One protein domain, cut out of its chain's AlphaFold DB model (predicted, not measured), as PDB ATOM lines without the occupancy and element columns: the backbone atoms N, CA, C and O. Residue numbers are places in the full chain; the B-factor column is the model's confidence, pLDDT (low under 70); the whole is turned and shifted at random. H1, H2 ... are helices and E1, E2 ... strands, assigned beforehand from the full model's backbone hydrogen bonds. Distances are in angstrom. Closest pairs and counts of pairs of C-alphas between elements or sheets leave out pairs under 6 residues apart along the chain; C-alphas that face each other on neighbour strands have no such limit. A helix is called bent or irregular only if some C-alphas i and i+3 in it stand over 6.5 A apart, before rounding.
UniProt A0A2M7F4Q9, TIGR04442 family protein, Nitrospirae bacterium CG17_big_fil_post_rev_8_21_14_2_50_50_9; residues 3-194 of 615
ATOM      1  N   GLN A   3     -23.662  20.017 -50.704       76.75
ATOM      2  CA  GLN A   3     -23.248  18.612 -50.559       76.75
ATOM      3  C   GLN A   3     -22.110  18.427 -49.552       76.75
ATOM      4  O   GLN A   3     -22.070  17.413 -48.858       76.75
ATOM      5  N   ASP A   4     -21.229  19.418 -49.444       86.81
ATOM      6  CA  ASP A   4     -20.135  19.459 -48.485       86.81
ATOM      7  C   ASP A   4     -19.747  20.908 -48.143       86.81
ATOM      8  O   ASP A   4     -20.008  21.841 -48.908       86.81
ATOM      9  N   ILE A   5     -19.145  21.093 -46.969       89.44
ATOM     10  CA  ILE A   5     -18.505  22.336 -46.522       89.44
ATOM     11  C   ILE A   5     -17.031  22.035 -46.295       89.44
ATOM     12  O   ILE A   5     -16.697  21.039 -45.650       89.44
ATOM     13  N   ARG A   6     -16.159  22.922 -46.785       90.88
ATOM     14  CA  ARG A   6     -14.717  22.823 -46.565       90.88
ATOM     15  C   ARG A   6     -14.152  24.081 -45.959       90.88
ATOM     16  O   ARG A   6     -14.438  25.181 -46.425       90.88
ATOM     17  N   LEU A   7     -13.321  23.883 -44.952       91.12
ATOM     18  CA  LEU A   7     -12.580  24.936 -44.288       91.12
ATOM     19  C   LEU A   7     -11.107  24.578 -44.261       91.12
ATOM     20  O   LEU A   7     -10.741  23.420 -44.074       91.12
ATOM     21  N   HIS A   8     -10.279  25.593 -44.441       93.00
ATOM     22  CA  HIS A   8      -8.840  25.504 -44.313       93.00
ATOM     23  C   HIS A   8      -8.402  26.644 -43.405       93.00
ATOM     24  O   HIS A   8      -8.774  27.797 -43.637       93.00
ATOM     25  N   GLY A   9      -7.636  26.316 -42.374       91.00
ATOM     26  CA  GLY A   9      -7.076  27.297 -41.462       91.00
ATOM     27  C   GLY A   9      -5.709  26.875 -40.945       91.00
ATOM     28  O   GLY A   9      -5.271  25.741 -41.130       91.00
ATOM     29  N   ALA A  10      -5.040  27.807 -40.276       91.00
ATOM     30  CA  ALA A  10      -3.761  27.576 -39.620       91.00
ATOM     31  C   ALA A  10      -3.923  27.752 -38.108       91.00
ATOM     32  O   ALA A  10      -4.461  28.758 -37.650       91.00
ATOM     33  N   ILE A  11      -3.451  26.770 -37.342       89.25
ATOM     34  CA  ILE A  11      -3.380  26.840 -35.875       89.25
ATOM     35  C   ILE A  11      -2.117  27.600 -35.456       89.25
ATOM     36  O   ILE A  11      -2.122  28.366 -34.491       89.25
ATOM     37  N   SER A  12      -1.021  27.382 -36.184       88.62
ATOM     38  CA  SER A  12       0.275  28.021 -35.969       88.62
ATOM     39  C   SER A  12       1.054  28.103 -37.285       88.62
ATOM     40  O   SER A  12       0.604  27.592 -38.310       88.62
ATOM     41  N   ASP A  13       2.250  28.693 -37.257       87.69
ATOM     42  CA  ASP A  13       3.150  28.700 -38.420       87.69
ATOM     43  C   ASP A  13       3.529  27.279 -38.879       87.69
ATOM     44  O   ASP A  13       3.783  27.050 -40.062       87.69
ATOM     45  N   GLN A  14       3.511  26.320 -37.945       92.00
ATOM     46  CA  GLN A  14       3.866  24.922 -38.170       92.00
ATOM     47  C   GLN A  14       2.667  24.051 -38.564       92.00
ATOM     48  O   GLN A  14       2.854  23.076 -39.290       92.00
ATOM     49  N   ILE A  15       1.461  24.350 -38.071       94.25
ATOM     50  CA  ILE A  15       0.316  23.433 -38.147       94.25
ATOM     51  C   ILE A  15      -0.860  24.078 -38.870       94.25
ATOM     52  O   ILE A  15      -1.387  25.107 -38.442       94.25
ATOM     53  N   GLU A  16      -1.323  23.401 -39.915       95.25
ATOM     54  CA  GLU A  16      -2.548  23.722 -40.643       95.25
ATOM     55  C   GLU A  16      -3.582  22.604 -40.515       95.25
ATOM     56  O   GLU A  16      -3.253  21.455 -40.212       95.25
ATOM     57  N   TYR A  17      -4.849  22.952 -40.719       94.69
ATOM     58  CA  TYR A  17      -5.950  22.005 -40.685       94.69
ATOM     59  C   TYR A  17      -6.881  22.186 -41.879       94.69
ATOM     60  O   TYR A  17      -7.147  23.298 -42.338       94.69
ATOM     61  N   PHE A  18      -7.436  21.071 -42.330       94.88
ATOM     62  CA  PHE A  18      -8.440  20.988 -43.374       94.88
ATOM     63  C   PHE A  18      -9.641  20.254 -42.807       94.88
ATOM     64  O   PHE A  18      -9.532  19.122 -42.337       94.88
ATOM     65  N   THR A  19     -10.800  20.892 -42.845       94.12
ATOM     66  CA  THR A  19     -12.043  20.307 -42.360       94.12
ATOM     67  C   THR A  19     -12.991  20.110 -43.521       94.12
ATOM     68  O   THR A  19     -13.302  21.066 -44.225       94.12
ATOM     69  N   THR A  20     -13.475  18.883 -43.697       93.50
ATOM     70  CA  THR A  20     -14.519  18.537 -44.661       93.50
ATOM     71  C   THR A  20     -15.725  18.000 -43.910       93.50
ATOM     72  O   THR A  20     -15.618  17.059 -43.125       93.50
ATOM     73  N   ILE A  21     -16.884  18.607 -44.147       91.25
ATOM     74  CA  ILE A  21     -18.146  18.227 -43.517       91.25
ATOM     75  C   ILE A  21     -19.112  17.858 -44.619       91.25
ATOM     76  O   ILE A  21     -19.395  18.684 -45.483       91.25
ATOM     77  N   ALA A  22     -19.627  16.637 -44.585       89.81
ATOM     78  CA  ALA A  22     -20.526  16.146 -45.617       89.81
ATOM     79  C   ALA A  22     -21.642  15.286 -45.025       89.81
ATOM     80  O   ALA A  22     -21.474  14.627 -43.998       89.81
ATOM     81  N   GLY A  23     -22.807  15.310 -45.662       82.81
ATOM     82  CA  GLY A  23     -23.993  14.619 -45.172       82.81
ATOM     83  C   GLY A  23     -25.287  15.266 -45.646       82.81
ATOM     84  O   GLY A  23     -25.297  16.113 -46.537       82.81
ATOM     85  N   HIS A  24     -26.402  14.866 -45.042       75.69
ATOM     86  CA  HIS A  24     -27.716  15.418 -45.377       75.69
ATOM     87  C   HIS A  24     -28.039  16.652 -44.517       75.69
ATOM     88  O   HIS A  24     -27.728  16.671 -43.328       75.69
ATOM     89  N   ASP A  25     -28.697  17.664 -45.095       73.44
ATOM     90  CA  ASP A  25     -29.115  18.908 -44.415       73.44
ATOM     91  C   ASP A  25     -28.000  19.647 -43.646       73.44
ATOM     92  O   ASP A  25     -28.212  20.150 -42.537       73.44
ATOM     93  N   ILE A  26     -26.804  19.738 -44.238       75.12
ATOM     94  CA  ILE A  26     -25.611  20.331 -43.602       75.12
ATOM     95  C   ILE A  26     -25.875  21.752 -43.087       75.12
ATOM     96  O   ILE A  26     -25.446  22.106 -41.989       75.12
ATOM     97  N   SER A  27     -26.643  22.547 -43.837       67.94
ATOM     98  CA  SER A  27     -26.930  23.956 -43.544       67.94
ATOM     99  C   SER A  27     -27.631  24.213 -42.206       67.94
ATOM    100  O   SER A  27     -27.651  25.355 -41.759       67.94
ATOM    101  N   HIS A  28     -28.208  23.192 -41.565       69.38
ATOM    102  CA  HIS A  28     -28.962  23.346 -40.314       69.38
ATOM    103  C   HIS A  28     -28.328  22.658 -39.101       69.38
ATOM    104  O   HIS A  28     -28.869  22.750 -38.001       69.38
ATOM    105  N   ARG A  29     -27.223  21.927 -39.286       72.00
ATOM    106  CA  ARG A  29     -26.689  21.003 -38.266       72.00
ATOM    107  C   ARG A  29     -25.170  21.086 -38.093       72.00
ATOM    108  O   ARG A  29     -24.599  20.347 -37.297       72.00
ATOM    109  N   TYR A  30     -24.526  21.963 -38.850       78.81
ATOM    110  CA  TYR A  30     -23.122  22.292 -38.712       78.81
ATOM    111  C   TYR A  30     -22.960  23.542 -37.845       78.81
ATOM    112  O   TYR A  30     -23.557  24.578 -38.140       78.81
ATOM    113  N   PHE A  31     -22.120  23.444 -36.813       81.62
ATOM    114  CA  PHE A  31     -21.726  24.588 -36.009       81.62
ATOM    115  C   PHE A  31     -20.208  24.714 -35.939       81.62
ATOM    116  O   PHE A  31     -19.477  23.728 -35.790       81.62
ATOM    117  N   PHE A  32     -19.763  25.960 -36.041       85.44
ATOM    118  CA  PHE A  32     -18.369  26.358 -36.015       85.44
ATOM    119  C   PHE A  32     -18.212  27.654 -35.249       85.44
ATOM    120  O   PHE A  32     -19.009  28.581 -35.404       85.44
ATOM    121  N   GLU A  33     -17.189  27.689 -34.413       88.56
ATOM    122  CA  GLU A  33     -16.873  28.813 -33.552       88.56
ATOM    123  C   GLU A  33     -15.361  29.032 -33.573       88.56
ATOM    124  O   GLU A  33     -14.589  28.125 -33.266       88.56
ATOM    125  N   GLU A  34     -14.945  30.247 -33.919       88.50
ATOM    126  CA  GLU A  34     -13.591  30.727 -33.662       88.50
ATOM    127  C   GLU A  34     -13.629  31.681 -32.480       88.50
ATOM    128  O   GLU A  34     -14.469  32.580 -32.405       88.50
ATOM    129  N   GLY A  35     -12.704  31.486 -31.551       86.31
ATOM    130  CA  GLY A  35     -12.638  32.286 -30.342       86.31
ATOM    131  C   GLY A  35     -11.218  32.433 -29.828       86.31
ATOM    132  O   GLY A  35     -10.254  31.942 -30.414       86.31
ATOM    133  N   LYS A  36     -11.089  33.141 -28.709       83.69
ATOM    134  CA  LYS A  36      -9.849  33.233 -27.939       83.69
ATOM    135  C   LYS A  36     -10.157  32.894 -26.493       83.69
ATOM    136  O   LYS A  36     -10.908  33.612 -25.839       83.69
ATOM    137  N   ASP A  37      -9.563  31.814 -26.010       77.62
ATOM    138  CA  ASP A  37      -9.582  31.459 -24.601       77.62
ATOM    139  C   ASP A  37      -8.452  32.211 -23.862       77.62
ATOM    140  O   ASP A  37      -7.323  32.266 -24.364       77.62
ATOM    141  N   PRO A  38      -8.710  32.793 -22.675       67.44
ATOM    142  CA  PRO A  38      -7.693  33.513 -21.906       67.44
ATOM    143  C   PRO A  38      -6.474  32.667 -21.502       67.44
ATOM    144  O   PRO A  38      -5.411  33.228 -21.249       67.44
ATOM    145  N   LYS A  39      -6.626  31.340 -21.400       69.31
ATOM    146  CA  LYS A  39      -5.576  30.390 -21.005       69.31
ATOM    147  C   LYS A  39      -4.979  29.655 -22.205       69.31
ATOM    148  O   LYS A  39      -3.769  29.470 -22.233       69.31
ATOM    149  N   SER A  40      -5.799  29.252 -23.174       68.31
ATOM    150  CA  SER A  40      -5.385  28.392 -24.302       68.31
ATOM    151  C   SER A  40      -5.123  29.146 -25.612       68.31
ATOM    152  O   SER A  40      -4.681  28.552 -26.596       68.31
ATOM    153  N   GLY A  41      -5.379  30.458 -25.647       79.50
ATOM    154  CA  GLY A  41      -5.190  31.282 -26.839       79.50
ATOM    155  C   GLY A  41      -6.306  31.097 -27.880       79.50
ATOM    156  O   GLY A  41      -7.433  30.754 -27.516       79.50
ATOM    157  N   PRO A  42      -6.052  31.395 -29.169       84.69
ATOM    158  CA  PRO A  42      -7.052  31.204 -30.213       84.69
ATOM    159  C   PRO A  42      -7.437  29.726 -30.336       84.69
ATOM    160  O   PRO A  42      -6.581  28.846 -30.244       84.69
ATOM    161  N   PHE A  43      -8.724  29.470 -30.551       90.12
ATOM    162  CA  PHE A  43      -9.242  28.130 -30.793       90.12
ATOM    163  C   PHE A  43     -10.229  28.123 -31.954       90.12
ATOM    164  O   PHE A  43     -10.935  29.104 -32.203       90.12
ATOM    165  N   THR A  44     -10.316  26.969 -32.603       91.81
ATOM    166  CA  THR A  44     -11.309  26.664 -33.627       91.81
ATOM    167  C   THR A  44     -12.102  25.451 -33.169       91.81
ATOM    168  O   THR A  44     -11.538  24.385 -32.930       91.81
ATOM    169  N   ARG A  45     -13.416  25.597 -33.030       92.25
ATOM    170  CA  ARG A  45     -14.306  24.563 -32.508       92.25
ATOM    171  C   ARG A  45     -15.311  24.132 -33.562       92.25
ATOM    172  O   ARG A  45     -16.065  24.947 -34.085       92.25
ATOM    173  N   PHE A  46     -15.372  22.828 -33.791       92.19
ATOM    174  CA  PHE A  46     -16.378  22.154 -34.604       92.19
ATOM    175  C   PHE A  46     -17.286  21.358 -33.685       92.19
ATOM    176  O   PHE A  46     -16.795  20.590 -32.859       92.19
ATOM    177  N   PHE A  47     -18.603  21.513 -33.801       89.25
ATOM    178  CA  PHE A  47     -19.516  20.757 -32.950       89.25
ATOM    179  C   PHE A  47     -20.838  20.426 -33.631       89.25
ATOM    180  O   PHE A  47     -21.344  21.153 -34.484       89.25
ATOM    181  N   SER A  48     -21.400  19.293 -33.222       86.31
ATOM    182  CA  SER A  48     -22.743  18.857 -33.584       86.31
ATOM    183  C   SER A  48     -23.292  17.942 -32.490       86.31
ATOM    184  O   SER A  48     -22.762  16.855 -32.255       86.31
ATOM    185  N   LEU A  49     -24.359  18.403 -31.824       78.44
ATOM    186  CA  LEU A  49     -25.250  17.631 -30.940       78.44
ATOM    187  C   LEU A  49     -24.553  16.536 -30.105       78.44
ATOM    188  O   LEU A  49     -24.801  15.344 -30.277       78.44
ATOM    189  N   GLY A  50     -23.701  16.958 -29.166       79.69
ATOM    190  CA  GLY A  50     -23.016  16.071 -28.215       79.69
ATOM    191  C   GLY A  50     -21.618  15.614 -28.645       79.69
ATOM    192  O   GLY A  50     -20.886  15.100 -27.802       79.69
ATOM    193  N   ASN A  51     -21.234  15.863 -29.901       89.00
ATOM    194  CA  ASN A  51     -19.870  15.695 -30.396       89.00
ATOM    195  C   ASN A  51     -19.221  17.064 -30.629       89.00
ATOM    196  O   ASN A  51     -19.857  17.976 -31.164       89.00
ATOM    197  N   GLU A  52     -17.964  17.204 -30.233       91.50
ATOM    198  CA  GLU A  52     -17.166  18.404 -30.440       91.50
ATOM    199  C   GLU A  52     -15.688  18.065 -30.635       91.50
ATOM    200  O   GLU A  52     -15.146  17.153 -30.009       91.50
ATOM    201  N   LEU A  53     -15.037  18.853 -31.483       93.38
ATOM    202  CA  LEU A  53     -13.601  18.836 -31.696       93.38
ATOM    203  C   LEU A  53     -13.092  20.275 -31.647       93.38
ATOM    204  O   LEU A  53     -13.575  21.134 -32.385       93.38
ATOM    205  N   ILE A  54     -12.148  20.544 -30.749       93.38
ATOM    206  CA  ILE A  54     -11.572  21.871 -30.524       93.38
ATOM    207  C   ILE A  54     -10.089  21.814 -30.856       93.38
ATOM    208  O   ILE A  54      -9.329  21.100 -30.205       93.38
ATOM    209  N   LEU A  55      -9.689  22.585 -31.857       93.75
ATOM    210  CA  LEU A  55      -8.301  22.832 -32.208       93.75
ATOM    211  C   LEU A  55      -7.824  24.027 -31.388       93.75
ATOM    212  O   LEU A  55      -8.347  25.132 -31.542       93.75
ATOM    213  N   THR A  56      -6.864  23.812 -30.497       92.31
ATOM    214  CA  THR A  56      -6.201  24.881 -29.742       92.31
ATOM    215  C   THR A  56      -4.766  25.034 -30.229       92.31
ATOM    216  O   THR A  56      -4.302  24.275 -31.083       92.31
ATOM    217  N   ARG A  57      -4.037  26.011 -29.681       87.88
ATOM    218  CA  ARG A  57      -2.608  26.181 -29.967       87.88
ATOM    219  C   ARG A  57      -1.760  24.983 -29.523       87.88
ATOM    220  O   ARG A  57      -0.761  24.687 -30.172       87.88
ATOM    221  N   ASP A  58      -2.158  24.318 -28.444       87.88
ATOM    222  CA  ASP A  58      -1.351  23.278 -27.797       87.88
ATOM    223  C   ASP A  58      -1.707  21.867 -28.282       87.88
ATOM    224  O   ASP A  58      -0.869  20.966 -28.251       87.88
ATOM    225  N   GLY A  59      -2.939  21.660 -28.753       91.81
ATOM    226  CA  GLY A  59      -3.387  20.347 -29.189       91.81
ATOM    227  C   GLY A  59      -4.850  20.302 -29.595       91.81
ATOM    228  O   GLY A  59      -5.473  21.318 -29.912       91.81
ATOM    229  N   ILE A  60      -5.402  19.094 -29.559       93.44
ATOM    230  CA  ILE A  60      -6.779  18.817 -29.951       93.44
ATOM    231  C   ILE A  60      -7.535  18.287 -28.753       93.44
ATOM    232  O   ILE A  60      -7.144  17.299 -28.132       93.44
ATOM    233  N   LEU A  61      -8.665  18.918 -28.473       92.38
ATOM    234  CA  LEU A  61      -9.655  18.416 -27.543       92.38
ATOM    235  C   LEU A  61     -10.759  17.724 -28.332       92.38
ATOM    236  O   LEU A  61     -11.400  18.354 -29.170       92.38
ATOM    237  N   HIS A  62     -11.029  16.461 -28.036       91.88
ATOM    238  CA  HIS A  62     -12.148  15.756 -28.642       91.88
ATOM    239  C   HIS A  62     -13.135  15.304 -27.572       91.88
ATOM    240  O   HIS A  62     -12.761  14.813 -26.499       91.88
ATOM    241  N   LYS A  63     -14.426  15.442 -27.869       90.88
ATOM    242  CA  LYS A  63     -15.503  14.881 -27.064       90.88
ATOM    243  C   LYS A  63     -16.621  14.319 -27.935       90.88
ATOM    244  O   LYS A  63     -17.000  14.915 -28.932       90.88
ATOM    245  N   GLY A  64     -17.168  13.180 -27.529       89.75
ATOM    246  CA  GLY A  64     -18.162  12.437 -28.297       89.75
ATOM    247  C   GLY A  64     -17.555  11.244 -29.036       89.75
ATOM    248  O   GLY A  64     -16.506  10.740 -28.636       89.75
ATOM    249  N   ASN A  65     -18.266  10.757 -30.052       92.19
ATOM    250  CA  ASN A  65     -17.961   9.551 -30.829       92.19
ATOM    251  C   ASN A  65     -16.934   9.780 -31.948       92.19
ATOM    252  O   ASN A  65     -16.544  10.906 -32.212       92.19
ATOM    253  N   GLY A  66     -16.537   8.707 -32.633       92.19
ATOM    254  CA  GLY A  66     -15.561   8.749 -33.716       92.19
ATOM    255  C   GLY A  66     -14.173   8.318 -33.261       92.19
ATOM    256  O   GLY A  66     -14.035   7.333 -32.524       92.19
ATOM    257  N   GLY A  67     -13.147   9.024 -33.725       93.81
ATOM    258  CA  GLY A  67     -11.765   8.667 -33.443       93.81
ATOM    259  C   GLY A  67     -10.743   9.406 -34.295       93.81
ATOM    260  O   GLY A  67     -11.036  10.424 -34.923       93.81
ATOM    261  N   SER A  68      -9.531   8.863 -34.319       94.75
ATOM    262  CA  SER A  68      -8.434   9.328 -35.161       94.75
ATOM    263  C   SER A  68      -7.905   8.204 -36.043       94.75
ATOM    264  O   SER A  68      -8.004   7.019 -35.715       94.75
ATOM    265  N   PHE A  69      -7.364   8.571 -37.198       95.44
ATOM    266  CA  PHE A  69      -6.683   7.637 -38.078       95.44
ATOM    267  C   PHE A  69      -5.605   8.329 -38.906       95.44
ATOM    268  O   PHE A  69      -5.645   9.535 -39.147       95.44
ATOM    269  N   CYS A  70      -4.626   7.557 -39.352       94.38
ATOM    270  CA  CYS A  70      -3.549   8.036 -40.210       94.38
ATOM    271  C   CYS A  70      -2.957   6.873 -41.006       94.38
ATOM    272  O   CYS A  70      -3.098   5.715 -40.613       94.38
ATOM    273  N   GLU A  71      -2.278   7.167 -42.113       93.69
ATOM    274  CA  GLU A  71      -1.484   6.154 -42.814       93.69
ATOM    275  C   GLU A  71      -0.336   5.696 -41.904       93.69
ATOM    276  O   GLU A  71       0.293   6.528 -41.237       93.69
ATOM    277  N   TYR A  72      -0.069   4.388 -41.861       90.94
ATOM    278  CA  TYR A  72       1.091   3.867 -41.144       90.94
ATOM    279  C   TYR A  72       2.379   4.484 -41.695       90.94
ATOM    280  O   TYR A  72       2.568   4.599 -42.903       90.94
ATOM    281  N   MET A  73       3.269   4.865 -40.786       88.06
ATOM    282  CA  MET A  73       4.599   5.374 -41.096       88.06
ATOM    283  C   MET A  73       5.615   4.612 -40.253       88.06
ATOM    284  O   MET A  73       5.317   4.215 -39.122       88.06
ATOM    285  N   PHE A  74       6.818   4.434 -40.795       74.62
ATOM    286  CA  PHE A  74       7.943   3.826 -40.091       74.62
ATOM    287  C   PHE A  74       8.122   4.410 -38.678       74.62
ATOM    288  O   PHE A  74       7.952   5.613 -38.472       74.62
ATOM    289  N   GLY A  75       8.442   3.559 -37.700       65.25
ATOM    290  CA  GLY A  75       8.578   3.934 -36.286       65.25
ATOM    291  C   GLY A  75       7.258   4.045 -35.511       65.25
ATOM    292  O   GLY A  75       7.291   4.093 -34.286       65.25
ATOM    293  N   GLY A  76       6.103   4.041 -36.189       69.62
ATOM    294  CA  GLY A  76       4.793   3.958 -35.542       69.62
ATOM    295  C   GLY A  76       4.446   2.529 -35.117       69.62
ATOM    296  O   GLY A  76       4.804   1.560 -35.787       69.62
ATOM    297  N   GLU A  77       3.718   2.386 -34.010       71.31
ATOM    298  CA  GLU A  77       3.264   1.081 -33.528       71.31
ATOM    299  C   GLU A  77       2.210   0.485 -34.481       71.31
ATOM    300  O   GLU A  77       1.091   0.997 -34.600       71.31
ATOM    301  N   GLN A  78       2.569  -0.605 -35.166       82.88
ATOM    302  CA  GLN A  78       1.674  -1.368 -36.033       82.88
ATOM    303  C   GLN A  78       1.366  -2.733 -35.397       82.88
ATOM    304  O   GLN A  78       2.277  -3.545 -35.233       82.88
ATOM    305  N   PRO A  79       0.097  -3.021 -35.052       83.19
ATOM    306  CA  PRO A  79      -0.294  -4.336 -34.563       83.19
ATOM    307  C   PRO A  79      -0.010  -5.426 -35.602       83.19
ATOM    308  O   PRO A  79      -0.262  -5.229 -36.793       83.19
ATOM    309  N   ILE A  80       0.433  -6.603 -35.148       76.56
ATOM    310  CA  ILE A  80       0.737  -7.755 -36.018       76.56
ATOM    311  C   ILE A  80      -0.475  -8.117 -36.891       76.56
ATOM    312  O   ILE A  80      -0.339  -8.367 -38.085       76.56
ATOM    313  N   GLU A  81      -1.684  -8.065 -36.328       81.38
ATOM    314  CA  GLU A  81      -2.934  -8.347 -37.048       81.38
ATOM    315  C   GLU A  81      -3.166  -7.432 -38.259       81.38
ATOM    316  O   GLU A  81      -3.726  -7.866 -39.272       81.38
ATOM    317  N   ASP A  82      -2.742  -6.170 -38.155       85.25
ATOM    318  CA  ASP A  82      -2.819  -5.195 -39.240       85.25
ATOM    319  C   ASP A  82      -1.650  -5.390 -40.215       85.25
ATOM    320  O   ASP A  82      -1.861  -5.356 -41.427       85.25
ATOM    321  N   LEU A  83      -0.444  -5.687 -39.715       82.50
ATOM    322  CA  LEU A  83       0.734  -5.962 -40.544       82.50
ATOM    323  C   LEU A  83       0.518  -7.165 -41.478       82.50
ATOM    324  O   LEU A  83       0.855  -7.085 -42.661       82.50
ATOM    325  N   MET A  84      -0.117  -8.231 -40.986       79.69
ATOM    326  CA  MET A  84      -0.424  -9.457 -41.739       79.69
ATOM    327  C   MET A  84      -1.415  -9.245 -42.895       79.69
ATOM    328  O   MET A  84      -1.542 -10.088 -43.785       79.69
ATOM    329  N   ARG A  85      -2.154  -8.130 -42.907       85.56
ATOM    330  CA  ARG A  85      -3.185  -7.846 -43.912       85.56
ATOM    331  C   ARG A  85      -2.680  -6.792 -44.889       85.56
ATOM    332  O   ARG A  85      -2.721  -5.607 -44.595       85.56
ATOM    333  N   LYS A  86      -2.295  -7.209 -46.101       79.69
ATOM    334  CA  LYS A  86      -1.749  -6.309 -47.145       79.69
ATOM    335  C   LYS A  86      -2.649  -5.120 -47.495       79.69
ATOM    336  O   LYS A  86      -2.163  -4.068 -47.883       79.69
ATOM    337  N   GLU A  87      -3.961  -5.297 -47.371       85.62
ATOM    338  CA  GLU A  87      -4.938  -4.244 -47.654       85.62
ATOM    339  C   GLU A  87      -5.017  -3.179 -46.550       85.62
ATOM    340  O   GLU A  87      -5.625  -2.137 -46.772       85.62
ATOM    341  N   VAL A  88      -4.479  -3.438 -45.352       90.25
ATOM    342  CA  VAL A  88      -4.511  -2.488 -44.235       90.25
ATOM    343  C   VAL A  88      -3.354  -1.504 -44.381       90.25
ATOM    344  O   VAL A  88      -2.187  -1.877 -44.318       90.25
ATOM    345  N   LEU A  89      -3.711  -0.238 -44.571       90.69
ATOM    346  CA  LEU A  89      -2.790   0.874 -44.809       90.69
ATOM    347  C   LEU A  89      -2.782   1.876 -43.654       90.69
ATOM    348  O   LEU A  89      -1.787   2.563 -43.439       90.69
ATOM    349  N   ASN A  90      -3.885   1.957 -42.905       93.88
ATOM    350  CA  ASN A  90      -4.110   3.031 -41.947       93.88
ATOM    351  C   ASN A  90      -4.304   2.500 -40.525       93.88
ATOM    352  O   ASN A  90      -5.045   1.537 -40.301       93.88
ATOM    353  N   ARG A  91      -3.698   3.195 -39.561       93.00
ATOM    354  CA  ARG A  91      -3.950   3.044 -38.127       93.00
ATOM    355  C   ARG A  91      -5.283   3.704 -37.800       93.00
ATOM    356  O   ARG A  91      -5.489   4.849 -38.184       93.00
ATOM    357  N   LEU A  92      -6.167   3.014 -37.080       93.62
ATOM    358  CA  LEU A  92      -7.453   3.547 -36.614       93.62
ATOM    359  C   LEU A  92      -7.546   3.410 -35.094       93.62
ATOM    360  O   LEU A  92      -7.433   2.302 -34.571       93.62
ATOM    361  N   ILE A  93      -7.805   4.520 -34.411       91.69
ATOM    362  CA  ILE A  93      -7.997   4.594 -32.965       91.69
ATOM    363  C   ILE A  93      -9.393   5.152 -32.706       91.69
ATOM    364  O   ILE A  93      -9.696   6.291 -33.049       91.69
ATOM    365  N   MET A  94     -10.259   4.348 -32.094       91.81
ATOM    366  CA  MET A  94     -11.618   4.762 -31.739       91.81
ATOM    367  C   MET A  94     -11.663   5.284 -30.300       91.81
ATOM    368  O   MET A  94     -11.029   4.718 -29.408       91.81
ATOM    369  N   CYS A  95     -12.455   6.325 -30.035       89.06
ATOM    370  CA  CYS A  95     -12.575   6.862 -28.674       89.06
ATOM    371  C   CYS A  95     -13.174   5.827 -27.724       89.06
ATOM    372  O   CYS A  95     -14.229   5.254 -28.006       89.06
ATOM    373  N   GLY A  96     -12.539   5.649 -26.568       85.00
ATOM    374  CA  GLY A  96     -13.010   4.720 -25.547       85.00
ATOM    375  C   GLY A  96     -12.817   3.246 -25.910       85.00
ATOM    376  O   GLY A  96     -13.334   2.410 -25.182       85.00
ATOM    377  N   ALA A  97     -12.100   2.917 -26.990       87.38
ATOM    378  CA  ALA A  97     -11.720   1.542 -27.291       87.38
ATOM    379  C   ALA A  97     -10.634   1.054 -26.324       87.38
ATOM    380  O   ALA A  97      -9.609   1.714 -26.149       87.38
ATOM    381  N   VAL A  98     -10.851  -0.115 -25.731       84.81
ATOM    382  CA  VAL A  98      -9.875  -0.856 -24.926       84.81
ATOM    383  C   VAL A  98      -9.822  -2.304 -25.409       84.81
ATOM    384  O   VAL A  98     -10.810  -2.823 -25.933       84.81
ATOM    385  N   ALA A  99      -8.668  -2.954 -25.271       78.19
ATOM    386  CA  ALA A  99      -8.562  -4.387 -25.526       78.19
ATOM    387  C   ALA A  99      -9.355  -5.155 -24.456       78.19
ATOM    388  O   ALA A  99      -9.273  -4.813 -23.279       78.19
ATOM    389  N   SER A 100     -10.127  -6.167 -24.860       74.00
ATOM    390  CA  SER A 100     -10.829  -7.050 -23.917       74.00
ATOM    391  C   SER A 100      -9.829  -7.861 -23.084       74.00
ATOM    392  O   SER A 100      -8.841  -8.336 -23.650       74.00
ATOM    393  N   ASP A 101     -10.133  -8.132 -21.813       60.50
ATOM    394  CA  ASP A 101      -9.276  -8.919 -20.903       60.50
ATOM    395  C   ASP A 101      -8.957 -10.341 -21.421       60.50
ATOM    396  O   ASP A 101      -7.914 -10.905 -21.102       60.50
ATOM    397  N   GLU A 102      -9.810 -10.914 -22.279       59.59
ATOM    398  CA  GLU A 102      -9.602 -12.229 -22.914       59.59
ATOM    399  C   GLU A 102      -8.740 -12.179 -24.197       59.59
ATOM    400  O   GLU A 102      -8.566 -13.188 -24.884       59.59
ATOM    401  N   GLY A 103      -8.212 -11.006 -24.562       56.56
ATOM    402  CA  GLY A 103      -7.295 -10.823 -25.693       56.56
ATOM    403  C   GLY A 103      -7.904 -11.019 -27.090       56.56
ATOM    404  O   GLY A 103      -7.168 -11.021 -28.073       56.56
ATOM    405  N   LYS A 104      -9.230 -11.179 -27.215       57.16
ATOM    406  CA  LYS A 104      -9.934 -11.399 -28.494       57.16
ATOM    407  C   LYS A 104     -11.097 -10.425 -28.700       57.16
ATOM    408  O   LYS A 104     -12.227 -10.839 -28.949       57.16
ATOM    409  N   GLY A 105     -10.840  -9.122 -28.637       71.06
ATOM    410  CA  GLY A 105     -11.876  -8.131 -28.927       71.06
ATOM    411  C   GLY A 105     -11.529  -6.701 -28.542       71.06
ATOM    412  O   GLY A 105     -10.562  -6.438 -27.829       71.06
ATOM    413  N   ILE A 106     -12.356  -5.776 -29.033       81.94
ATOM    414  CA  ILE A 106     -12.354  -4.366 -28.637       81.94
ATOM    415  C   ILE A 106     -13.631  -4.117 -27.844       81.94
ATOM    416  O   ILE A 106     -14.728  -4.370 -28.348       81.94
ATOM    417  N   GLU A 107     -13.489  -3.578 -26.639       85.38
ATOM    418  CA  GLU A 107     -14.599  -3.103 -25.822       85.38
ATOM    419  C   GLU A 107     -14.610  -1.578 -25.763       85.38
ATOM    420  O   GLU A 107     -13.564  -0.929 -25.785       85.38
ATOM    421  N   PHE A 108     -15.804  -0.990 -25.681       87.25
ATOM    422  CA  PHE A 108     -15.959   0.455 -25.551       87.25
ATOM    423  C   PHE A 108     -16.320   0.845 -24.119       87.25
ATOM    424  O   PHE A 108     -17.419   0.567 -23.633       87.25
ATOM    425  N   ILE A 109     -15.413   1.555 -23.451       85.38
ATOM    426  CA  ILE A 109     -15.673   2.188 -22.157       85.38
ATOM    427  C   ILE A 109     -16.369   3.538 -22.346       85.38
ATOM    428  O   ILE A 109     -16.308   4.164 -23.400       85.38
ATOM    429  N   SER A 110     -17.009   4.046 -21.294       80.31
ATOM    430  CA  SER A 110     -17.773   5.306 -21.340       80.31
ATOM    431  C   SER A 110     -16.901   6.576 -21.393       80.31
ATOM    432  O   SER A 110     -17.384   7.668 -21.097       80.31
ATOM    433  N   ARG A 111     -15.613   6.457 -21.745       77.50
ATOM    434  CA  ARG A 111     -14.702   7.594 -21.892       77.50
ATOM    435  C   ARG A 111     -14.926   8.245 -23.254       77.50
ATOM    436  O   ARG A 111     -14.409   7.787 -24.265       77.50
ATOM    437  N   SER A 112     -15.680   9.336 -23.254       79.88
ATOM    438  CA  SER A 112     -16.024  10.102 -24.453       79.88
ATOM    439  C   SER A 112     -15.215  11.388 -24.599       79.88
ATOM    440  O   SER A 112     -15.619  12.255 -25.358       79.88
ATOM    441  N   HIS A 113     -14.116  11.551 -23.856       84.44
ATOM    442  CA  HIS A 113     -13.317  12.774 -23.856       84.44
ATOM    443  C   HIS A 113     -11.821  12.490 -23.720       84.44
ATOM    444  O   HIS A 113     -11.409  11.688 -22.869       84.44
ATOM    445  N   TRP A 114     -11.018  13.178 -24.530       86.44
ATOM    446  CA  TRP A 114      -9.565  13.186 -24.416       86.44
ATOM    447  C   TRP A 114      -8.953  14.451 -25.031       86.44
ATOM    448  O   TRP A 114      -9.609  15.195 -25.765       86.44
ATOM    449  N   PHE A 115      -7.691  14.675 -24.684       90.88
ATOM    450  CA  PHE A 115      -6.833  15.721 -25.216       90.88
ATOM    451  C   PHE A 115      -5.517  15.075 -25.637       90.88
ATOM    452  O   PHE A 115      -4.971  14.288 -24.861       90.88
ATOM    453  N   ASP A 116      -5.018  15.429 -26.815       91.81
ATOM    454  CA  ASP A 116      -3.662  15.094 -27.248       91.81
ATOM    455  C   ASP A 116      -2.958  16.362 -27.741       91.81
ATOM    456  O   ASP A 116      -3.535  17.156 -28.492       91.81
ATOM    457  N   ASP A 117      -1.711  16.552 -27.315       93.50
ATOM    458  CA  ASP A 117      -0.854  17.613 -27.830       93.50
ATOM    459  C   ASP A 117      -0.326  17.265 -29.228       93.50
ATOM    460  O   ASP A 117      -0.214  16.095 -29.609       93.50
ATOM    461  N   TYR A 118       0.027  18.286 -30.010       93.19
ATOM    462  CA  TYR A 118       0.502  18.057 -31.377       93.19
ATOM    463  C   TYR A 118       1.800  17.248 -31.441       93.19
ATOM    464  O   TYR A 118       1.970  16.464 -32.374       93.19
ATOM    465  N   GLY A 119       2.694  17.398 -30.460       90.06
ATOM    466  CA  GLY A 119       3.931  16.622 -30.397       90.06
ATOM    467  C   GLY A 119       3.630  15.128 -30.339       90.06
ATOM    468  O   GLY A 119       4.102  14.370 -31.183       90.06
ATOM    469  N   LYS A 120       2.757  14.723 -29.415       90.88
ATOM    470  CA  LYS A 120       2.286  13.345 -29.279       90.88
ATOM    471  C   LYS A 120       1.541  12.851 -30.520       90.88
ATOM    472  O   LYS A 120       1.804  11.739 -30.965       90.88
ATOM    473  N   ILE A 121       0.664  13.667 -31.113       92.81
ATOM    474  CA  ILE A 121      -0.093  13.292 -32.322       92.81
ATOM    475  C   ILE A 121       0.848  12.926 -33.476       92.81
ATOM    476  O   ILE A 121       0.677  11.875 -34.091       92.81
ATOM    477  N   PHE A 122       1.849  13.763 -33.769       92.25
ATOM    478  CA  PHE A 122       2.801  13.505 -34.857       92.25
ATOM    479  C   PHE A 122       3.858  12.451 -34.493       92.25
ATOM    480  O   PHE A 122       4.383  11.784 -35.385       92.25
ATOM    481  N   PHE A 123       4.144  12.269 -33.202       87.56
ATOM    482  CA  PHE A 123       5.051  11.233 -32.719       87.56
ATOM    483  C   PHE A 123       4.418   9.837 -32.805       87.56
ATOM    484  O   PHE A 123       4.973   8.957 -33.454       87.56
ATOM    485  N   GLU A 124       3.238   9.629 -32.218       87.00
ATOM    486  CA  GLU A 124       2.556   8.327 -32.224       87.00
ATOM    487  C   GLU A 124       1.876   8.028 -33.569       87.00
ATOM    488  O   GLU A 124       1.759   6.869 -33.976       87.00
ATOM    489  N   GLY A 125       1.377   9.062 -34.243       89.19
ATOM    490  CA  GLY A 125       0.703   8.967 -35.531       89.19
ATOM    491  C   GLY A 125       1.662   9.083 -36.712       89.19
ATOM    492  O   GLY A 125       2.832   8.696 -36.659       89.19
ATOM    493  N   ASN A 126       1.145   9.617 -37.811       93.38
ATOM    494  CA  ASN A 126       1.933   9.925 -38.994       93.38
ATOM    495  C   ASN A 126       2.602  11.293 -38.819       93.38
ATOM    496  O   ASN A 126       1.943  12.260 -38.450       93.38
ATOM    497  N   THR A 127       3.896  11.391 -39.113       92.94
ATOM    498  CA  THR A 127       4.692  12.610 -38.897       92.94
ATOM    499  C   THR A 127       4.258  13.793 -39.777       92.94
ATOM    500  O   THR A 127       4.588  14.936 -39.453       92.94
ATOM    501  N   LEU A 128       3.507  13.543 -40.858       93.81
ATOM    502  CA  LEU A 128       3.038  14.559 -41.806       93.81
ATOM    503  C   LEU A 128       1.596  14.980 -41.564       93.81
ATOM    504  O   LEU A 128       1.326  16.174 -41.450       93.81
ATOM    505  N   ALA A 129       0.678  14.011 -41.528       94.88
ATOM    506  CA  ALA A 129      -0.752  14.285 -41.540       94.88
ATOM    507  C   ALA A 129      -1.556  13.269 -40.726       94.88
ATOM    508  O   ALA A 129      -1.450  12.062 -40.937       94.88
ATOM    509  N   ASN A 130      -2.425  13.764 -39.844       95.50
ATOM    510  CA  ASN A 130      -3.304  12.940 -39.015       95.50
ATOM    511  C   ASN A 130      -4.754  13.382 -39.180       95.50
ATOM    512  O   ASN A 130      -5.035  14.576 -39.302       95.50
ATOM    513  N   TYR A 131      -5.673  12.420 -39.177       96.44
ATOM    514  CA  TYR A 131      -7.095  12.661 -39.364       96.44
ATOM    515  C   TYR A 131      -7.851  12.382 -38.076       96.44
ATOM    516  O   TYR A 131      -7.581  11.418 -37.363       96.44
ATOM    517  N   PHE A 132      -8.850  13.209 -37.826       95.88
ATOM    518  CA  PHE A 132      -9.812  13.075 -36.750       95.88
ATOM    519  C   PHE A 132     -11.201  13.131 -37.351       95.88
ATOM    520  O   PHE A 132     -11.442  13.839 -38.331       95.88
ATOM    521  N   PHE A 133     -12.123  12.380 -36.775       95.12
ATOM    522  CA  PHE A 133     -13.483  12.366 -37.265       95.12
ATOM    523  C   PHE A 133     -14.473  12.093 -36.151       95.12
ATOM    524  O   PHE A 133     -14.174  11.392 -35.187       95.12
ATOM    525  N   PHE A 134     -15.685  12.585 -36.355       93.56
ATOM    526  CA  PHE A 134     -16.854  12.191 -35.586       93.56
ATOM    527  C   PHE A 134     -18.074  12.154 -36.499       93.56
ATOM    528  O   PHE A 134     -18.086  12.738 -37.591       93.56
ATOM    529  N   VAL A 135     -19.105  11.433 -36.066       90.50
ATOM    530  CA  VAL A 135     -20.313  11.229 -36.864       90.50
ATOM    531  C   VAL A 135     -21.532  11.612 -36.054       90.50
ATOM    532  O   VAL A 135     -21.782  11.094 -34.967       90.50
ATOM    533  N   TYR A 136     -22.347  12.491 -36.614       87.12
ATOM    534  CA  TYR A 136     -23.665  12.755 -36.074       87.12
ATOM    535  C   TYR A 136     -24.708  11.854 -36.748       87.12
ATOM    536  O   TYR A 136     -24.798  11.810 -37.975       87.12
ATOM    537  N   PHE A 137     -25.528  11.187 -35.935       82.12
ATOM    538  CA  PHE A 137     -26.755  10.506 -36.346       82.12
ATOM    539  C   PHE A 137     -27.810  10.609 -35.235       82.12
ATOM    540  O   PHE A 137     -27.493  10.641 -34.048       82.12
ATOM    541  N   GLU A 138     -29.080  10.677 -35.628       76.25
ATOM    542  CA  GLU A 138     -30.211  10.992 -34.740       76.25
ATOM    543  C   GLU A 138     -30.713   9.768 -33.936       76.25
ATOM    544  O   GLU A 138     -31.314   9.899 -32.871       76.25
ATOM    545  N   GLU A 139     -30.441   8.562 -34.438       76.12
ATOM    546  CA  GLU A 139     -31.134   7.323 -34.054       76.12
ATOM    547  C   GLU A 139     -30.534   6.618 -32.827       76.12
ATOM    548  O   GLU A 139     -31.244   5.946 -32.080       76.12
ATOM    549  N   ILE A 140     -29.225   6.754 -32.599       79.06
ATOM    550  CA  ILE A 140     -28.502   6.031 -31.544       79.06
ATOM    551  C   ILE A 140     -27.974   7.059 -30.546       79.06
ATOM    552  O   ILE A 140     -27.106   7.851 -30.889       79.06
ATOM    553  N   LYS A 141     -28.477   7.048 -29.307       79.75
ATOM    554  CA  LYS A 141     -28.083   8.015 -28.259       79.75
ATOM    555  C   LYS A 141     -26.975   7.514 -27.329       79.75
ATOM    556  O   LYS A 141     -26.264   8.315 -26.734       79.75
ATOM    557  N   GLU A 142     -26.843   6.199 -27.171       86.88
ATOM    558  CA  GLU A 142     -25.878   5.601 -26.244       86.88
ATOM    559  C   GLU A 142     -24.478   5.541 -26.866       86.88
ATOM    560  O   GLU A 142     -24.278   4.821 -27.842       86.88
ATOM    561  N   PHE A 143     -23.507   6.245 -26.272       85.94
ATOM    562  CA  PHE A 143     -22.133   6.390 -26.776       85.94
ATOM    563  C   PHE A 143     -21.467   5.070 -27.204       85.94
ATOM    564  O   PHE A 143     -20.906   4.996 -28.294       85.94
ATOM    565  N   ARG A 144     -21.564   4.007 -26.394       88.19
ATOM    566  CA  ARG A 144     -20.948   2.707 -26.722       88.19
ATOM    567  C   ARG A 144     -21.524   2.119 -28.009       88.19
ATOM    568  O   ARG A 144     -20.778   1.759 -28.913       88.19
ATOM    569  N   ARG A 145     -22.854   2.139 -28.145       88.31
ATOM    570  CA  ARG A 145     -23.544   1.709 -29.371       88.31
ATOM    571  C   ARG A 145     -23.203   2.597 -30.563       88.31
ATOM    572  O   ARG A 145     -23.133   2.092 -31.679       88.31
ATOM    573  N   GLN A 146     -22.995   3.899 -30.342       89.12
ATOM    574  CA  GLN A 146     -22.529   4.804 -31.395       89.12
ATOM    575  C   GLN A 146     -21.165   4.351 -31.929       89.12
ATOM    576  O   GLN A 146     -21.005   4.202 -33.138       89.12
ATOM    577  N   GLN A 147     -20.206   4.080 -31.039       91.50
ATOM    578  CA  GLN A 147     -18.858   3.661 -31.425       91.50
ATOM    579  C   GLN A 147     -18.819   2.288 -32.088       91.50
ATOM    580  O   GLN A 147     -18.173   2.130 -33.123       91.50
ATOM    581  N   GLU A 148     -19.557   1.312 -31.557       90.19
ATOM    582  CA  GLU A 148     -19.694  -0.002 -32.187       90.19
ATOM    583  C   GLU A 148     -20.282   0.107 -33.593       90.19
ATOM    584  O   GLU A 148     -19.792  -0.535 -34.525       90.19
ATOM    585  N   TYR A 149     -21.313   0.939 -33.763       89.94
ATOM    586  CA  TYR A 149     -21.931   1.169 -35.061       89.94
ATOM    587  C   TYR A 149     -20.948   1.798 -36.052       89.94
ATOM    588  O   TYR A 149     -20.811   1.300 -37.170       89.94
ATOM    589  N   ILE A 150     -20.235   2.852 -35.645       91.19
ATOM    590  CA  ILE A 150     -19.234   3.523 -36.482       91.19
ATOM    591  C   ILE A 150     -18.133   2.536 -36.879       91.19
ATOM    592  O   ILE A 150     -17.839   2.383 -38.066       91.19
ATOM    593  N   LEU A 151     -17.566   1.807 -35.913       91.75
ATOM    594  CA  LEU A 151     -16.497   0.845 -36.170       91.75
ATOM    595  C   LEU A 151     -16.952  -0.263 -37.135       91.75
ATOM    596  O   LEU A 151     -16.221  -0.594 -38.068       91.75
ATOM    597  N   ARG A 152     -18.167  -0.799 -36.957       90.19
ATOM    598  CA  ARG A 152     -18.735  -1.827 -37.848       90.19
ATOM    599  C   ARG A 152     -19.047  -1.299 -39.247       90.19
ATOM    600  O   ARG A 152     -18.895  -2.050 -40.203       90.19
ATOM    601  N   SER A 153     -19.475  -0.043 -39.359       90.00
ATOM    602  CA  SER A 153     -19.904   0.542 -40.634       90.00
ATOM    603  C   SER A 153     -18.720   0.994 -41.482       90.00
ATOM    604  O   SER A 153     -18.650   0.665 -42.658       90.00
ATOM    605  N   ILE A 154     -17.770   1.730 -40.895       92.62
ATOM    606  CA  ILE A 154     -16.708   2.402 -41.664       92.62
ATOM    607  C   ILE A 154     -15.292   1.997 -41.250       92.62
ATOM    608  O   ILE A 154     -14.347   2.300 -41.972       92.62
ATOM    609  N   GLY A 155     -15.109   1.255 -40.153       92.12
ATOM    610  CA  GLY A 155     -13.776   0.912 -39.642       92.12
ATOM    611  C   GLY A 155     -12.915   0.132 -40.638       92.12
ATOM    612  O   GLY A 155     -11.738   0.441 -40.824       92.12
ATOM    613  N   LYS A 156     -13.506  -0.838 -41.349       92.19
ATOM    614  CA  LYS A 156     -12.802  -1.605 -42.392       92.19
ATOM    615  C   LYS A 156     -12.381  -0.721 -43.569       92.19
ATOM    616  O   LYS A 156     -11.286  -0.909 -44.089       92.19
ATOM    617  N   ARG A 157     -13.232   0.226 -43.984       92.69
ATOM    618  CA  ARG A 157     -12.928   1.178 -45.064       92.69
ATOM    619  C   ARG A 157     -11.823   2.137 -44.654       92.69
ATOM    620  O   ARG A 157     -10.828   2.235 -45.360       92.69
ATOM    621  N   LEU A 158     -11.933   2.731 -43.467       93.69
ATOM    622  CA  LEU A 158     -10.911   3.618 -42.913       93.69
ATOM    623  C   LEU A 158      -9.540   2.940 -42.848       93.69
ATOM    624  O   LEU A 158      -8.561   3.531 -43.286       93.69
ATOM    625  N   LYS A 159      -9.461   1.675 -42.410       93.56
ATOM    626  CA  LYS A 159      -8.194   0.922 -42.375       93.56
ATOM    627  C   LYS A 159      -7.580   0.630 -43.754       93.56
ATOM    628  O   LYS A 159      -6.375   0.408 -43.823       93.56
ATOM    629  N   ARG A 160      -8.372   0.596 -44.833       94.12
ATOM    630  CA  ARG A 160      -7.942   0.144 -46.179       94.12
ATOM    631  C   ARG A 160      -7.918   1.242 -47.244       94.12
ATOM    632  O   ARG A 160      -7.481   0.996 -48.365       94.12
ATOM    633  N   SER A 161      -8.409   2.436 -46.925       93.19
ATOM    634  CA  SER A 161      -8.542   3.518 -47.899       93.19
ATOM    635  C   SER A 161      -7.181   4.077 -48.319       93.19
ATOM    636  O   SER A 161      -6.373   4.481 -47.484       93.19
ATOM    637  N   THR A 162      -6.948   4.165 -49.629       91.25
ATOM    638  CA  THR A 162      -5.735   4.774 -50.200       91.25
ATOM    639  C   THR A 162      -5.772   6.302 -50.202       91.25
ATOM    640  O   THR A 162      -4.757   6.935 -50.480       91.25
ATOM    641  N   TYR A 163      -6.935   6.910 -49.946       92.12
ATOM    642  CA  TYR A 163      -7.108   8.365 -49.993       92.12
ATOM    643  C   TYR A 163      -6.403   9.079 -48.831       92.12
ATOM    644  O   TYR A 163      -5.914  10.193 -49.009       92.12
ATOM    645  N   VAL A 164      -6.257   8.400 -47.684       89.25
ATOM    646  CA  VAL A 164      -5.589   8.914 -46.472       89.25
ATOM    647  C   VAL A 164      -4.143   9.329 -46.760       89.25
ATOM    648  O   VAL A 164      -3.767  10.466 -46.483       89.25
ATOM    649  N   GLY A 165      -3.355   8.444 -47.381       79.81
ATOM    650  CA  GLY A 165      -1.955   8.710 -47.741       79.81
ATOM    651  C   GLY A 165      -1.772   9.670 -48.925       79.81
ATOM    652  O   GLY A 165      -0.675  10.170 -49.156       79.81
ATOM    653  N   ARG A 166      -2.841   9.947 -49.688       81.31
ATOM    654  CA  ARG A 166      -2.831  10.896 -50.818       81.31
ATOM    655  C   ARG A 166      -3.263  12.310 -50.430       81.31
ATOM    656  O   ARG A 166      -3.105  13.210 -51.249       81.31
ATOM    657  N   GLY A 167      -3.834  12.499 -49.239       83.31
ATOM    658  CA  GLY A 167      -4.445  13.771 -48.844       83.31
ATOM    659  C   GLY A 167      -5.726  14.105 -49.620       83.31
ATOM    660  O   GLY A 167      -6.101  15.272 -49.706       83.31
ATOM    661  N   ASP A 168      -6.382  13.108 -50.223       89.56
ATOM    662  CA  ASP A 168      -7.623  13.300 -50.983       89.56
ATOM    663  C   ASP A 168      -8.836  13.183 -50.051       89.56
ATOM    664  O   ASP A 168      -9.518  12.156 -49.975       89.56
ATOM    665  N   ASP A 169      -9.082  14.269 -49.317       90.50
ATOM    666  CA  ASP A 169     -10.161  14.369 -48.330       90.50
ATOM    667  C   ASP A 169     -11.538  14.094 -48.966       90.50
ATOM    668  O   ASP A 169     -12.425  13.513 -48.341       90.50
ATOM    669  N   LEU A 170     -11.716  14.467 -50.237       89.00
ATOM    670  CA  LEU A 170     -12.967  14.291 -50.969       89.00
ATOM    671  C   LEU A 170     -13.248  12.841 -51.328       89.00
ATOM    672  O   LEU A 170     -14.355  12.354 -51.087       89.00
ATOM    673  N   GLY A 171     -12.262  12.176 -51.933       90.06
ATOM    674  CA  GLY A 171     -12.359  10.766 -52.285       90.06
ATOM    675  C   GLY A 171     -12.657   9.925 -51.047       90.06
ATOM    676  O   GLY A 171     -13.562   9.088 -51.072       90.06
ATOM    677  N   LEU A 172     -11.981  10.238 -49.935       91.81
ATOM    678  CA  LEU A 172     -12.192   9.588 -48.645       91.81
ATOM    679  C   LEU A 172     -13.611   9.800 -48.111       91.81
ATOM    680  O   LEU A 172     -14.286   8.839 -47.743       91.81
ATOM    681  N   VAL A 173     -14.084  11.048 -48.074       90.81
ATOM    682  CA  VAL A 173     -15.437  11.352 -47.604       90.81
ATOM    683  C   VAL A 173     -16.468  10.653 -48.485       90.81
ATOM    684  O   VAL A 173     -17.310   9.938 -47.957       90.81
ATOM    685  N   SER A 174     -16.374  10.762 -49.811       88.50
ATOM    686  CA  SER A 174     -17.306  10.101 -50.734       88.50
ATOM    687  C   SER A 174     -17.359   8.580 -50.535       88.50
ATOM    688  O   SER A 174     -18.444   7.992 -50.574       88.50
ATOM    689  N   GLU A 175     -16.212   7.935 -50.299       89.44
ATOM    690  CA  GLU A 175     -16.126   6.504 -49.978       89.44
ATOM    691  C   GLU A 175     -16.886   6.180 -48.679       89.44
ATOM    692  O   GLU A 175     -17.718   5.270 -48.649       89.44
ATOM    693  N   ILE A 176     -16.663   6.967 -47.626       89.69
ATOM    694  CA  ILE A 176     -17.298   6.794 -46.313       89.69
ATOM    695  C   ILE A 176     -18.814   7.027 -46.380       89.69
ATOM    696  O   ILE A 176     -19.584   6.245 -45.819       89.69
ATOM    697  N   LEU A 177     -19.257   8.083 -47.073       86.00
ATOM    698  CA  LEU A 177     -20.679   8.404 -47.238       86.00
ATOM    699  C   LEU A 177     -21.428   7.257 -47.940       86.00
ATOM    700  O   LEU A 177     -22.548   6.907 -47.558       86.00
ATOM    701  N   THR A 178     -20.801   6.652 -48.951       85.88
ATOM    702  CA  THR A 178     -21.382   5.529 -49.701       85.88
ATOM    703  C   THR A 178     -21.586   4.306 -48.803       85.88
ATOM    704  O   THR A 178     -22.612   3.635 -48.898       85.88
ATOM    705  N   GLU A 179     -20.649   4.038 -47.890       86.00
ATOM    706  CA  GLU A 179     -20.705   2.879 -46.992       86.00
ATOM    707  C   GLU A 179     -21.708   3.067 -45.836       86.00
ATOM    708  O   GLU A 179     -22.376   2.115 -45.439       86.00
ATOM    709  N   MET A 180     -21.867   4.286 -45.301       80.56
ATOM    710  CA  MET A 180     -22.730   4.527 -44.132       80.56
ATOM    711  C   MET A 180     -24.233   4.305 -44.381       80.56
ATOM    712  O   MET A 180     -24.969   4.147 -43.407       80.56
ATOM    713  N   ASN A 181     -24.682   4.279 -45.645       67.56
ATOM    714  CA  ASN A 181     -26.001   3.833 -46.135       67.56
ATOM    715  C   ASN A 181     -27.216   4.069 -45.198       67.56
ATOM    716  O   ASN A 181     -28.070   3.194 -45.032       67.56
ATOM    717  N   ARG A 182     -27.312   5.249 -44.564       67.31
ATOM    718  CA  ARG A 182     -28.458   5.654 -43.732       67.31
ATOM    719  C   ARG A 182     -28.983   7.040 -44.093       67.31
ATOM    720  O   ARG A 182     -28.217   7.896 -44.529       67.31
ATOM    721  N   PRO A 183     -30.280   7.310 -43.896       58.94
ATOM    722  CA  PRO A 183     -30.799   8.664 -43.995       58.94
ATOM    723  C   PRO A 183     -30.304   9.513 -42.807       58.94
ATOM    724  O   PRO A 183     -30.335   9.066 -41.667       58.94
ATOM    725  N   ARG A 184     -29.897  10.765 -43.069       73.88
ATOM    726  CA  ARG A 184     -29.630  11.817 -42.058       73.88
ATOM    727  C   ARG A 184     -28.436  11.597 -41.116       73.88
ATOM    728  O   ARG A 184     -28.560  11.753 -39.901       73.88
ATOM    729  N   TYR A 185     -27.262  11.348 -41.681       80.81
ATOM    730  CA  TYR A 185     -26.002  11.459 -40.949       80.81
ATOM    731  C   TYR A 185     -25.182  12.666 -41.428       80.81
ATOM    732  O   TYR A 185     -25.388  13.186 -42.530       80.81
ATOM    733  N   LEU A 186     -24.265  13.110 -40.572       87.62
ATOM    734  CA  LEU A 186     -23.274  14.147 -40.851       87.62
ATOM    735  C   LEU A 186     -21.904  13.638 -40.440       87.62
ATOM    736  O   LEU A 186     -21.695  13.275 -39.282       87.62
ATOM    737  N   PHE A 187     -20.991  13.615 -41.396       90.88
ATOM    738  CA  PHE A 187     -19.616  13.203 -41.204       90.88
ATOM    739  C   PHE A 187     -18.723  14.435 -41.127       90.88
ATOM    740  O   PHE A 187     -18.764  15.287 -42.016       90.88
ATOM    741  N   PHE A 188     -17.930  14.519 -40.064       93.25
ATOM    742  CA  PHE A 188     -16.924  15.553 -39.878       93.25
ATOM    743  C   PHE A 188     -15.557  14.906 -40.016       93.25
ATOM    744  O   PHE A 188     -15.232  14.009 -39.244       93.25
ATOM    745  N   LEU A 189     -14.767  15.372 -40.977       95.25
ATOM    746  CA  LEU A 189     -13.380  14.977 -41.167       95.25
ATOM    747  C   LEU A 189     -12.484  16.184 -40.931       95.25
ATOM    748  O   LEU A 189     -12.679  17.221 -41.560       95.25
ATOM    749  N   ILE A 190     -11.503  16.050 -40.050       95.56
ATOM    750  CA  ILE A 190     -10.513  17.078 -39.753       95.56
ATOM    751  C   ILE A 190      -9.134  16.466 -39.984       95.56
ATOM    752  O   ILE A 190      -8.703  15.609 -39.220       95.56
ATOM    753  N   ARG A 191      -8.444  16.900 -41.036       96.56
ATOM    754  CA  ARG A 191      -7.044  16.567 -41.309       96.56
ATOM    755  C   ARG A 191      -6.155  17.672 -40.770       96.56
ATOM    756  O   ARG A 191      -6.430  18.842 -41.004       96.56
ATOM    757  N   ILE A 192      -5.078  17.309 -40.092       95.88
ATOM    758  CA  ILE A 192      -4.093  18.250 -39.559       95.88
ATOM    759  C   ILE A 192      -2.738  17.903 -40.144       95.88
ATOM    760  O   ILE A 192      -2.374  16.728 -40.166       95.88
ATOM    761  N   VAL A 193      -2.013  18.917 -40.611       96.19
ATOM    762  CA  VAL A 193      -0.736  18.778 -41.313       96.19
ATOM    763  C   VAL A 193       0.345  19.588 -40.616       96.19
ATOM    764  O   VAL A 193       0.132  20.742 -40.240       96.19
ATOM    765  N   ASN A 194       1.522  18.983 -40.468       96.00
ATOM    766  CA  ASN A 194       2.727  19.682 -40.046       96.00
ATOM    767  C   ASN A 194       3.487  20.182 -41.282       96.00
ATOM    768  O   ASN A 194       4.180  19.420 -41.958       96.00
TER     769      ASN A 194
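This is residues 3 to 194 of the 615 residues of the protein "TIGR04442 family protein" of Nitrospirae bacterium CG17_big_fil_post_rev_8_21_14_2_50_50_9 (UniProt A0A2M7F4Q9). Two twisted sheets lie partly face to face as a sandwich, and helices H3, H4 and H5 cover the other face of the larger sheet. The hairpin E9 and E10 and the short H1 lie toward the end of the body where E8 edges that sheet, and H2 lies at one end of both sheets. The printed part has 192 residues, with thirteen named strands and five named helices in the order E1 to E7, H1, E8 to E11, H2, E12, H3, H4, H5, E13. The sheets, E1-E2-E13-E12-E7-E8, E3-E4-E5-E6-E11 and E9-E10, are antiparallel, and the class is mixed. The whole is compact and rounded, with a radius of gyration of the C-alphas of 16.0 A and spans of 45 by 39 by 32 A.

E1, residues 4 to 10, begins at C-alpha 4 (-20.135, 19.459, -48.485). E2 is residues 15 to 23, 26.8 A long; E3 31 to 37; E4 41 to 48, 22.5 A; E5 51 to 55; E6 59 to 63; E7 67 to 71. H1 is residues 80 to 83, E8 90 to 94, E9 97 to 99, E10 106 to 108, E11 113 to 117 and H2 118 to 124. E12, residues 129 to 137, is 26.8 A long, and H3, 143 to 160, is 24.8 A. H4 is residues 163 to 166, H5 169 to 180, 16.5 A, and E13 185 to 194, 29.9 A, ending at C-alpha 194 (2.727, 19.682, -40.046).

In the six-stranded sheet, N 18 and O 191 of the antiparallel neighbours E2 and E13 are within hydrogen-bond range at 2.8 A, and so are N 132 and O 190 of the antiparallel neighbours E12 and E13, at 2.8 A. E3 to E6 form a meander, each strand the antiparallel neighbour of the one before, with N 46 to O 53 at 2.8 A between E4 and E5. The six-stranded sheet and the sheet E3-E4-E5-E6-E11 form a sandwich, two sheets face to face: the parts that face each other are 10.2 A centre to centre, and the best planes of these parts are 8 degrees apart. H3 is on the larger sheet at a height of 7.2 A, along E7 at 10 degrees on the local plane; it is irregular, C-alphas 153 and 156 being 7.6 A apart. H5, on the same face, is at 9.2 A, and H4 at 7.5 A. H3 and H5 touch at Ser 153 and Met 180, 6.0 A between C-alphas, at a steep tilt of 56 degrees, opposite ways. H2 only grazes both sheets, and H1 is on neither. In H2 and H5 every O i to N i+4 pair is within range, in H3 12 of 14; H1 and H4 are too short for one.

The C-alphas farthest apart, of Pro 38 and Met 84, are 47.9 A apart. The printed part has no cut and no long link. Its mean pLDDT is 86.4, with residues 27 to 28, 38 to 40, 75 to 76, 101 to 104 and 181 to 183 under 70.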